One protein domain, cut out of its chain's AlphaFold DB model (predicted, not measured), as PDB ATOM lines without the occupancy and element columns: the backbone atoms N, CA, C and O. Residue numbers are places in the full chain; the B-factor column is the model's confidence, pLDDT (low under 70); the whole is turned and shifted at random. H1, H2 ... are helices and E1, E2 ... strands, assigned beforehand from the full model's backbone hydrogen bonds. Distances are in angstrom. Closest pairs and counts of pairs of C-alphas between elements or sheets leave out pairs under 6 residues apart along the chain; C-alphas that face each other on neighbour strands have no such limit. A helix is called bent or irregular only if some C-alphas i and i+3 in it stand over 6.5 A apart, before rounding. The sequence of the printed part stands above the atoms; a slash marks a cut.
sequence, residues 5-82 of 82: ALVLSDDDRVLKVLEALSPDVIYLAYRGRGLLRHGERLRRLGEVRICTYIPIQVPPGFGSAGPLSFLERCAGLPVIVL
ATOM      1  N   ALA A   5      -5.104  12.544 -24.069       96.69
ATOM      2  CA  ALA A   5      -4.193  11.491 -24.499       96.69
ATOM      3  C   ALA A   5      -4.122  10.365 -23.462       96.69
ATOM      4  O   ALA A   5      -3.908  10.620 -22.276       96.69
ATOM      5  N   LEU A   6      -4.262   9.119 -23.914       96.94
ATOM      6  CA  LEU A   6      -3.930   7.922 -23.144       96.94
ATOM      7  C   LEU A   6      -2.665   7.301 -23.730       96.94
ATOM      8  O   LEU A   6      -2.683   6.763 -24.831       96.94
ATOM      9  N   VAL A   7      -1.569   7.370 -22.986       97.38
ATOM     10  CA  VAL A   7      -0.261   6.893 -23.426       97.38
ATOM     11  C   VAL A   7       0.050   5.561 -22.758       97.38
ATOM     12  O   VAL A   7       0.193   5.470 -21.539       97.38
ATOM     13  N   LEU A   8       0.160   4.531 -23.580       96.81
ATOM     14  CA  LEU A   8       0.473   3.150 -23.255       96.81
ATOM     15  C   LEU A   8       1.902   2.775 -23.661       96.81
ATOM     16  O   LEU A   8       2.437   1.828 -23.082       96.81
ATOM     17  N   SER A   9       2.517   3.507 -24.600       97.00
ATOM     18  CA  SER A   9       3.876   3.281 -25.116       97.00
ATOM     19  C   SER A   9       4.925   4.228 -24.519       97.00
ATOM     20  O   SER A   9       4.655   5.405 -24.292       97.00
ATOM     21  N   ASP A  10       6.145   3.733 -24.292       97.00
ATOM     22  CA  ASP A  10       7.310   4.529 -23.885       97.00
ATOM     23  C   ASP A  10       8.263   4.888 -25.029       97.00
ATOM     24  O   ASP A  10       9.407   5.273 -24.780       97.00
ATOM     25  N   ASP A  11       7.804   4.792 -26.274       97.44
ATOM     26  CA  ASP A  11       8.550   5.262 -27.438       97.44
ATOM     27  C   ASP A  11       8.702   6.793 -27.414       97.44
ATOM     28  O   ASP A  11       7.722   7.534 -27.331       97.44
ATOM     29  N   ASP A  12       9.932   7.292 -27.547       96.00
ATOM     30  CA  ASP A  12      10.228   8.730 -27.526       96.00
ATOM     31  C   ASP A  12       9.519   9.518 -28.647       96.00
ATOM     32  O   ASP A  12       9.322  10.733 -28.531       96.00
ATOM     33  N   ARG A  13       9.096   8.854 -29.731       96.19
ATOM     34  CA  ARG A  13       8.308   9.469 -30.812       96.19
ATOM     35  C   ARG A  13       6.931   9.930 -30.340       96.19
ATOM     36  O   ARG A  13       6.415  10.893 -30.902       96.19
ATOM     37  N   VAL A  14       6.378   9.322 -29.286       96.94
ATOM     38  CA  VAL A  14       5.110   9.746 -28.668       96.94
ATOM     39  C   VAL A  14       5.178  11.208 -28.235       96.94
ATOM     40  O   VAL A  14       4.225  11.951 -28.450       96.94
ATOM     41  N   LEU A  15       6.319  11.666 -27.712       96.38
ATOM     42  CA  LEU A  15       6.483  13.056 -27.274       96.38
ATOM     43  C   LEU A  15       6.294  14.052 -28.421       96.38
ATOM     44  O   LEU A  15       5.695  15.099 -28.213       96.38
ATOM     45  N   LYS A  16       6.732  13.707 -29.640       95.81
ATOM     46  CA  LYS A  16       6.529  14.556 -30.826       95.81
ATOM     47  C   LYS A  16       5.051  14.654 -31.203       95.81
ATOM     48  O   LYS A  16       4.592  15.711 -31.621       95.81
ATOM     49  N   VAL A  17       4.306  13.558 -31.049       96.31
ATOM     50  CA  VAL A  17       2.856  13.538 -31.291       96.31
ATOM     51  C   VAL A  17       2.133  14.383 -30.243       96.31
ATOM     52  O   VAL A  17       1.281  15.193 -30.596       96.31
ATOM     53  N   LEU A  18       2.507  14.245 -28.968       96.00
ATOM     54  CA  LEU A  18       1.948  15.046 -27.879       96.00
ATOM     55  C   LEU A  18       2.248  16.542 -28.058       96.00
ATOM     56  O   LEU A  18       1.359  17.355 -27.853       96.00
ATOM     57  N   GLU A  19       3.454  16.910 -28.497       95.19
ATOM     58  CA  GLU A  19       3.810  18.297 -28.833       95.19
ATOM     59  C   GLU A  19       2.952  18.848 -29.975       95.19
ATOM     60  O   GLU A  19       2.387  19.934 -29.859       95.19
ATOM     61  N   ALA A  20       2.809  18.084 -31.061       95.12
ATOM     62  CA  ALA A  20       2.050  18.514 -32.232       95.12
ATOM     63  C   ALA A  20       0.550  18.673 -31.948       95.12
ATOM     64  O   ALA A  20      -0.084  19.584 -32.476       95.12
ATOM     65  N   LEU A  21      -0.021  17.786 -31.129       94.38
ATOM     66  CA  LEU A  21      -1.452  17.790 -30.827       94.38
ATOM     67  C   LEU A  21      -1.817  18.638 -29.608       94.38
ATOM     68  O   LEU A  21      -2.969  19.048 -29.498       94.38
ATOM     69  N   SER A  22      -0.856  18.891 -28.714       93.25
ATOM     70  CA  SER A  22      -1.021  19.687 -27.490       93.25
ATOM     71  C   SER A  22      -2.285  19.316 -26.685       93.25
ATOM     72  O   SER A  22      -3.164  20.160 -26.501       93.25
ATOM     73  N   PRO A  23      -2.425  18.052 -26.235       94.31
ATOM     74  CA  PRO A  23      -3.572  17.628 -25.437       94.31
ATOM     75  C   PRO A  23      -3.604  18.340 -24.079       94.31
ATOM     76  O   PRO A  23      -2.579  18.477 -23.415       94.31
ATOM     77  N   ASP A  24      -4.792  18.725 -23.612       92.50
ATOM     78  CA  ASP A  24      -4.967  19.391 -22.314       92.50
ATOM     79  C   ASP A  24      -4.574  18.477 -21.148       92.50
ATOM     80  O   ASP A  24      -4.098  18.932 -20.105       92.50
ATOM     81  N   VAL A  25      -4.805  17.173 -21.326       94.12
ATOM     82  CA  VAL A  25      -4.561  16.152 -20.316       94.12
ATOM     83  C   VAL A  25      -3.919  14.914 -20.925       94.12
ATOM     84  O   VAL A  25      -4.357  14.398 -21.955       94.12
ATOM     85  N   ILE A  26      -2.899  14.410 -20.239       96.38
ATOM     86  CA  ILE A  26      -2.103  13.260 -20.660       96.38
ATOM     87  C   ILE A  26      -2.118  12.228 -19.539       96.38
ATOM     88  O   ILE A  26      -1.628  12.491 -18.443       96.38
ATOM     89  N   TYR A  27      -2.633  11.035 -19.812       96.81
ATOM     90  CA  TYR A  27      -2.579   9.898 -18.899       96.81
ATOM     91  C   TYR A  27      -1.447   8.958 -19.303       96.81
ATOM     92  O   TYR A  27      -1.478   8.387 -20.389       96.81
ATOM     93  N   LEU A  28      -0.465   8.766 -18.424       96.31
ATOM     94  CA  LEU A  28       0.594   7.774 -18.606       96.31
ATOM     95  C   LEU A  28       0.193   6.475 -17.909       96.31
ATOM     96  O   LEU A  28       0.147   6.402 -16.678       96.31
ATOM     97  N   ALA A  29      -0.071   5.439 -18.695       94.56
ATOM     98  CA  ALA A  29      -0.462   4.119 -18.227       94.56
ATOM     99  C   ALA A  29       0.497   3.042 -18.747       94.56
ATOM    100  O   ALA A  29       1.241   3.241 -19.703       94.56
ATOM    101  N   TYR A  30       0.500   1.884 -18.084       93.19
ATOM    102  CA  TYR A  30       1.304   0.724 -18.472       93.19
ATOM    103  C   TYR A  30       2.782   1.071 -18.749       93.19
ATOM    104  O   TYR A  30       3.449   1.558 -17.825       93.19
ATOM    105  N   ARG A  31       3.285   0.832 -19.974       95.81
ATOM    106  CA  ARG A  31       4.656   1.176 -20.381       95.81
ATOM    107  C   ARG A  31       4.845   2.674 -20.561       95.81
ATOM    108  O   ARG A  31       5.908   3.150 -20.205       95.81
ATOM    109  N   GLY A  32       3.820   3.431 -20.949       96.12
ATOM    110  CA  GLY A  32       3.879   4.890 -21.114       96.12
ATOM    111  C   GLY A  32       4.375   5.662 -19.890       96.12
ATOM    112  O   GLY A  32       4.967   6.732 -20.028       96.12
ATOM    113  N   ARG A  33       4.262   5.089 -18.682       94.38
ATOM    114  CA  ARG A  33       4.908   5.623 -17.465       94.38
ATOM    115  C   ARG A  33       6.430   5.742 -17.595       94.38
ATOM    116  O   ARG A  33       7.023   6.598 -16.952       94.38
ATOM    117  N   GLY A  34       7.060   4.941 -18.450       94.94
ATOM    118  CA  GLY A  34       8.482   5.020 -18.777       94.94
ATOM    119  C   GLY A  34       8.897   6.363 -19.380       94.94
ATOM    120  O   GLY A  34      10.061   6.744 -19.241       94.94
ATOM    121  N   LEU A  35       7.966   7.127 -19.969       95.94
ATOM    122  CA  LEU A  35       8.244   8.479 -20.459       95.94
ATOM    123  C   LEU A  35       8.538   9.477 -19.332       95.94
ATOM    124  O   LEU A  35       9.097  10.529 -19.619       95.94
ATOM    125  N   LEU A  36       8.252   9.149 -18.062       94.19
ATOM    126  CA  LEU A  36       8.594   9.981 -16.896       94.19
ATOM    127  C   LEU A  36      10.080  10.365 -16.829       94.19
ATOM    128  O   LEU A  36      10.410  11.403 -16.262       94.19
ATOM    129  N   ARG A  37      10.970   9.582 -17.455       94.62
ATOM    130  CA  ARG A  37      12.391   9.933 -17.629       94.62
ATOM    131  C   ARG A  37      12.609  11.286 -18.328       94.62
ATOM    132  O   ARG A  37      13.650  11.903 -18.147       94.62
ATOM    133  N   HIS A  38      11.615  11.774 -19.074       94.31
ATOM    134  CA  HIS A  38      11.604  13.070 -19.761       94.31
ATOM    135  C   HIS A  38      10.929  14.182 -18.942       94.31
ATOM    136  O   HIS A  38      10.396  15.127 -19.520       94.31
ATOM    137  N   GLY A  39      10.909  14.060 -17.611       89.31
ATOM    138  CA  GLY A  39      10.045  14.798 -16.681       89.31
ATOM    139  C   GLY A  39       9.700  16.245 -17.061       89.31
ATOM    140  O   GLY A  39       8.531  16.559 -17.275       89.31
ATOM    141  N   GLU A  40      10.697  17.117 -17.209       89.31
ATOM    142  CA  GLU A  40      10.482  18.537 -17.535       89.31
ATOM    143  C   GLU A  40       9.841  18.772 -18.906       89.31
ATOM    144  O   GLU A  40       9.030  19.682 -19.065       89.31
ATOM    145  N   ARG A  41      10.162  17.937 -19.899       91.94
ATOM    146  CA  ARG A  41       9.559  18.022 -21.231       91.94
ATOM    147  C   ARG A  41       8.076  17.679 -21.163       91.94
ATOM    148  O   ARG A  41       7.269  18.460 -21.644       91.94
ATOM    149  N   LEU A  42       7.718  16.572 -20.505       91.38
ATOM    150  CA  LEU A  42       6.323  16.150 -20.325       91.38
ATOM    151  C   LEU A  42       5.479  17.201 -19.595       91.38
ATOM    152  O   LEU A  42       4.354  17.473 -20.002       91.38
ATOM    153  N   ARG A  43       6.029  17.819 -18.543       87.88
ATOM    154  CA  ARG A  43       5.317  18.824 -17.735       87.88
ATOM    155  C   ARG A  43       4.938  20.084 -18.513       87.88
ATOM    156  O   ARG A  43       4.016  20.781 -18.107       87.88
ATOM    157  N   ARG A  44       5.629  20.379 -19.617       90.31
ATOM    158  CA  ARG A  44       5.319  21.525 -20.486       90.31
ATOM    159  C   ARG A  44       4.223  21.233 -21.508       90.31
ATOM    160  O   ARG A  44       3.733  22.175 -22.118       90.31
ATOM    161  N   LEU A  45       3.856  19.965 -21.711       89.94
ATOM    162  CA  LEU A  45       2.895  19.567 -22.748       89.94
ATOM    163  C   LEU A  45       1.439  19.698 -22.302       89.94
ATOM    164  O   LEU A  45       0.566  19.840 -23.147       89.94
ATOM    165  N   GLY A  46       1.176  19.638 -20.997       85.94
ATOM    166  CA  GLY A  46      -0.174  19.695 -20.449       85.94
ATOM    167  C   GLY A  46      -0.236  19.139 -19.033       85.94
ATOM    168  O   GLY A  46       0.786  18.915 -18.377       85.94
ATOM    169  N   GLU A  47      -1.449  18.890 -18.548       94.31
ATOM    170  CA  GLU A  47      -1.638  18.254 -17.251       94.31
ATOM    171  C   GLU A  47      -1.364  16.747 -17.354       94.31
ATOM    172  O   GLU A  47      -2.134  15.990 -17.949       94.31
ATOM    173  N   VAL A  48      -0.270  16.292 -16.741       95.56
ATOM    174  CA  VAL A  48       0.142  14.886 -16.794       95.56
ATOM    175  C   VAL A  48      -0.329  14.125 -15.552       95.56
ATOM    176  O   VAL A  48      -0.043  14.497 -14.409       95.56
ATOM    177  N   ARG A  49      -1.030  13.015 -15.790       95.88
ATOM    178  CA  ARG A  49      -1.597  12.103 -14.797       95.88
ATOM    179  C   ARG A  49      -0.975  10.714 -14.931       95.88
ATOM    180  O   ARG A  49      -0.984  10.124 -16.005       95.88
ATOM    181  N   ILE A  50      -0.458  10.162 -13.841       95.38
ATOM    182  CA  ILE A  50       0.142   8.825 -13.804       95.38
ATOM    183  C   ILE A  50      -0.903   7.827 -13.327       95.38
ATOM    184  O   ILE A  50      -1.362   7.901 -12.185       95.38
ATOM    185  N   CYS A  51      -1.262   6.881 -14.191       93.94
ATOM    186  CA  CYS A  51      -2.186   5.809 -13.848       93.94
ATOM    187  C   CYS A  51      -1.481   4.810 -12.928       93.94
ATOM    188  O   CYS A  51      -0.590   4.065 -13.352       93.94
ATOM    189  N   THR A  52      -1.851   4.810 -11.650       89.19
ATOM    190  CA  THR A  52      -1.262   3.932 -10.639       89.19
ATOM    191  C   THR A  52      -2.246   3.656  -9.509       89.19
ATOM    192  O   THR A  52      -3.043   4.513  -9.141       89.19
ATOM    193  N   TYR A  53      -2.146   2.465  -8.922       84.88
ATOM    194  CA  TYR A  53      -2.829   2.115  -7.673       84.88
ATOM    195  C   TYR A  53      -2.053   2.567  -6.430       84.88
ATOM    196  O   TYR A  53      -2.548   2.441  -5.316       84.88
ATOM    197  N   ILE A  54      -0.829   3.073  -6.614       86.12
ATOM    198  CA  ILE A  54       0.084   3.438  -5.531       86.12
ATOM    199  C   ILE A  54       0.494   4.913  -5.704       86.12
ATOM    200  O   ILE A  54       1.533   5.197  -6.307       86.12
ATOM    201  N   PRO A  55      -0.309   5.879  -5.211       80.38
ATOM    202  CA  PRO A  55      -0.079   7.309  -5.443       80.38
ATOM    203  C   PRO A  55       1.260   7.837  -4.914       80.38
ATOM    204  O   PRO A  55       1.812   8.765  -5.496       80.38
ATOM    205  N   ILE A  56       1.825   7.223  -3.865       84.62
ATOM    206  CA  ILE A  56       3.118   7.637  -3.283       84.62
ATOM    207  C   ILE A  56       4.306   7.473  -4.248       84.62
ATOM    208  O   ILE A  56       5.369   8.036  -4.018       84.62
ATOM    209  N   GLN A  57       4.137   6.714  -5.336       82.75
ATOM    210  CA  GLN A  57       5.162   6.518  -6.366       82.75
ATOM    211  C   GLN A  57       5.150   7.608  -7.448       82.75
ATOM    212  O   GLN A  57       5.980   7.573  -8.355       82.75
ATOM    213  N   VAL A  58       4.201   8.549  -7.403       90.19
ATOM    214  CA  VAL A  58       4.107   9.622  -8.397       90.19
ATOM    215  C   VAL A  58       5.138  10.710  -8.081       90.19
ATOM    216  O   VAL A  58       5.106  11.266  -6.982       90.19
ATOM    217  N   PRO A  59       6.052  11.039  -9.014       89.94
ATOM    218  CA  PRO A  59       7.049  12.074  -8.777       89.94
ATOM    219  C   PRO A  59       6.410  13.460  -8.576       89.94
ATOM    220  O   PRO A  59       5.337  13.729  -9.129       89.94
ATOM    221  N   PRO A  60       7.079  14.378  -7.854       88.62
ATOM    222  CA  PRO A  60       6.612  15.751  -7.708       88.62
ATOM    223  C   PRO A  60       6.343  16.416  -9.062       88.62
ATOM    224  O   PRO A  60       7.111  16.267 -10.011       88.62
ATOM    225  N   GLY A  61       5.253  17.179  -9.143       87.81
ATOM    226  CA  GLY A  61       4.866  17.880 -10.369       87.81
ATOM    227  C   GLY A  61       4.015  17.068 -11.348       87.81
ATOM    228  O   GLY A  61       3.631  17.620 -12.378       87.81
ATOM    229  N   PHE A  62       3.687  15.817 -11.015       93.31
ATOM    230  CA  PHE A  62       2.716  14.980 -11.720       93.31
ATOM    231  C   PHE A  62       1.515  14.679 -10.819       93.31
ATOM    232  O   PHE A  62       1.650  14.591  -9.599       93.31
ATOM    233  N   GLY A  63       0.330  14.504 -11.407       93.50
ATOM    234  CA  GLY A  63      -0.845  14.036 -10.668       93.50
ATOM    235  C   GLY A  63      -0.966  12.513 -10.709       93.50
ATOM    236  O   GLY A  63      -0.569  11.889 -11.688       93.50
ATOM    237  N   SER A  64      -1.559  11.891  -9.693       94.50
ATOM    238  CA  SER A  64      -2.005  10.494  -9.787       94.50
ATOM    239  C   SER A  64      -3.379  10.403 -10.458       94.50
ATOM    240  O   SER A  64      -4.194  11.328 -10.362       94.50
ATOM    241  N   ALA A  65      -3.649   9.272 -11.101       94.38
ATOM    242  CA  ALA A  65      -4.961   8.899 -11.615       94.38
ATOM    243  C   ALA A  65      -5.281   7.442 -11.275       94.38
ATOM    244  O   ALA A  65      -4.417   6.566 -11.370       94.38
ATOM    245  N   GLY A  66      -6.536   7.205 -10.892       88.88
ATOM    246  CA  GLY A  66      -7.065   5.865 -10.695       88.88
ATOM    247  C   GLY A  66      -7.464   5.203 -12.021       88.88
ATOM    248  O   GLY A  66      -7.436   5.846 -13.073       88.88
ATOM    249  N   PRO A  67      -7.881   3.926 -11.981       73.69
ATOM    250  CA  PRO A  67      -8.169   3.130 -13.180       73.69
ATOM    251  C   PRO A  67      -9.254   3.719 -14.083       73.69
ATOM    252  O   PRO A  67      -9.178   3.591 -15.300       73.69
ATOM    253  N   LEU A  68     -10.253   4.377 -13.488       88.25
ATOM    254  CA  LEU A  68     -11.404   4.929 -14.208       88.25
ATOM    255  C   LEU A  68     -11.287   6.431 -14.479       88.25
ATOM    256  O   LEU A  68     -12.035   6.959 -15.297       88.25
ATOM    257  N   SER A  69     -10.305   7.114 -13.881       92.06
ATOM    258  CA  SER A  69     -10.192   8.575 -13.958       92.06
ATOM    259  C   SER A  69     -10.009   9.099 -15.386       92.06
ATOM    260  O   SER A  69     -10.356  10.245 -15.660       92.06
ATOM    261  N   PHE A  70      -9.440   8.294 -16.291       92.62
ATOM    262  CA  PHE A  70      -9.361   8.626 -17.718       92.62
ATOM    263  C   PHE A  70     -10.746   8.625 -18.372       92.62
ATOM    264  O   PHE A  70     -11.115   9.596 -19.026       92.62
ATOM    265  N   LEU A  71     -11.525   7.562 -18.157       91.62
ATOM    266  CA  LEU A  71     -12.853   7.409 -18.751       91.62
ATOM    267  C   LEU A  71     -13.807   8.497 -18.252       91.62
ATOM    268  O   LEU A  71     -14.504   9.106 -19.053       91.62
ATOM    269  N   GLU A  72     -13.787   8.782 -16.950       93.94
ATOM    270  CA  GLU A  72     -14.638   9.804 -16.330       93.94
ATOM    271  C   GLU A  72     -14.339  11.206 -16.869       93.94
ATOM    272  O   GLU A  72     -15.250  11.956 -17.209       93.94
ATOM    273  N   ARG A  73     -13.053  11.567 -16.971       93.94
ATOM    274  CA  ARG A  73     -12.650  12.919 -17.372       93.94
ATOM    275  C   ARG A  73     -12.731  13.152 -18.878       93.94
ATOM    276  O   ARG A  73     -12.973  14.280 -19.299       93.94
ATOM    277  N   CYS A  74     -12.487  12.115 -19.674       94.06
ATOM    278  CA  CYS A  74     -12.397  12.219 -21.128       94.06
ATOM    279  C   CYS A  74     -13.670  11.767 -21.856       94.06
ATOM    280  O   CYS A  74     -13.697  11.760 -23.086       94.06
ATOM    281  N   ALA A  75     -14.736  11.419 -21.127       94.31
ATOM    282  CA  ALA A  75     -16.033  11.092 -21.708       94.31
ATOM    283  C   ALA A  75     -16.556  12.238 -22.592       94.31
ATOM    284  O   ALA A  75     -16.647  13.388 -22.163       94.31
ATOM    285  N   GLY A  76     -16.900  11.914 -23.841       93.62
ATOM    286  CA  GLY A  76     -17.394  12.891 -24.817       93.62
ATOM    287  C   GLY A  76     -16.326  13.832 -25.388       93.62
ATOM    288  O   GLY A  76     -16.673  14.727 -26.158       93.62
ATOM    289  N   LEU A  77     -15.046  13.640 -25.050       94.00
ATOM    290  CA  LEU A  77     -13.931  14.378 -25.642       94.00
ATOM    291  C   LEU A  77     -13.236  13.544 -26.729       94.00
ATOM    292  O   LEU A  77     -13.184  12.316 -26.626       94.00
ATOM    293  N   PRO A  78     -12.643  14.188 -27.749       95.75
ATOM    294  CA  PRO A  78     -11.655  13.543 -28.599       95.75
ATOM    295  C   PRO A  78     -10.524  12.938 -27.760       95.75
ATOM    296  O   PRO A  78     -10.010  13.563 -26.827       95.75
ATOM    297  N   VAL A  79     -10.127  11.720 -28.121       95.50
ATOM    298  CA  VAL A  79      -9.072  10.955 -27.455       95.50
ATOM    299  C   VAL A  79      -8.070  10.486 -28.494       95.50
ATOM    300  O   VAL A  79      -8.456   9.955 -29.534       95.50
ATOM    301  N   ILE A  80      -6.786  10.597 -28.163       95.75
ATOM    302  CA  ILE A  80      -5.730   9.840 -28.830       95.75
ATOM    303  C   ILE A  80      -5.152   8.779 -27.890       95.75
ATOM    304  O   ILE A  80      -4.944   9.034 -26.703       95.75
ATOM    305  N   VAL A  81      -4.906   7.584 -28.426       96.06
ATOM    306  CA  VAL A  81      -4.266   6.473 -27.710       96.06
ATOM    307  C   VAL A  81      -2.918   6.202 -28.373       96.06
ATOM    308  O   VAL A  81      -2.880   6.013 -29.589       96.06
ATOM    309  N   LEU A  82      -1.835   6.240 -27.592       94.81
ATOM    310  CA  LEU A  82      -0.447   6.240 -28.080       94.81
ATOM    311  C   LEU A  82       0.422   5.174 -27.417       94.81
ATOM    312  O   LEU A  82       0.317   5.011 -26.185       94.81
TER     313      LEU A  82
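This is residues 5 to 82 of the 82 residues of an uncharacterized protein of Thermoproteus tenax (strain ATCC 35583 / DSM 2078 / JCM 9277 / NBRC 100435 / Kra 1) (UniProt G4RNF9). A twisted, all-parallel sheet of five short strands has helices on both faces: H2 covers part of one face and H3 packs on the opposite one. H1 reaches the sheet by its E1 and E5 end, while the residues between E3 and E4 make a wide loop at the E4 end. The printed part has 78 residues, with three named helices and five named strands in the order E1 H1 E2 H2 E3 E4 H3 E5; across the sheet the order is E4 E3 E2 E1 E5. The class is mixed, helices and strands, and the whole is compact, with a radius of gyration of the C-alphas of 11.3 A and spans of 31 by 30 by 19 A.

E1, residues 5 to 7, is an inner strand, parallel to E2, residues 25 to 28, with N 7 and O 27 2.8 A apart, within hydrogen-bond range. H1, residues 13 to 21, only grazes the sheet with residues 14 to 21; the closest C-alphas of E1 and H1 are those of Ala 5 and Leu 18, 7.9 A apart. H2, residues 30 to 43, is on the sheet at a height of 8.8 A. It lies over E3, residues 47 to 51, and only just over E2, on which 3 of its C-alphas fall. It runs along the strands, at 22 degrees to E3 on the local plane, and the closest C-alphas of H2 and E3 are those of Arg 33 and Ile 50, 6.8 A apart. H1 and H2 are close but not clearly touching, with the C-alphas of Leu 15 and Leu 42 7.6 A apart. E1, H1, E2 and E2, H2, E3 are strand-helix-strand units, two parallel neighbour strands with a helix between, each with a right-handed crossover. E3 is parallel to E2, with N 49 and O 26 2.8 A apart, and to the edge strand E4, residues 63 to 65, with N 50 and O 63 2.8 A apart. H3, residues 69 to 74, is on the opposite face to H2 at a height of 9.2 A, over E2 and slantwise to it at 33 degrees on the local plane; the C-alphas of Tyr 27 and Phe 70, their closest, are 7.0 A apart. The other edge strand, E5, residues 79 to 81, is parallel to E1, with N 6 and O 80 2.9 A apart. In H1 and H3 every O i to N i+4 pair is within hydrogen-bond range; in H2 2 of 10 are, beside 8 of 11 O i to N i+3 pairs.

E1 begins at C-alpha 5, (-4.193, 11.491, -24.499). H1 is 12.8 A long, E2 10.0 A, H2 18.6 A and E3 12.9 A. H2 is irregular: C-alphas 37 and 40 are 8.8 A apart. E4, H3 and E5 follow, and E5 ends at C-alpha 81, (-4.266, 6.473, -27.710).

The two C-alphas farthest apart, those of Ala 20 and Ile 56, are 30.9 A apart. The printed part has no cut; the link E3 to E4, 11 residues, is long and the others are tight. No printed residue is under 70 in pLDDT.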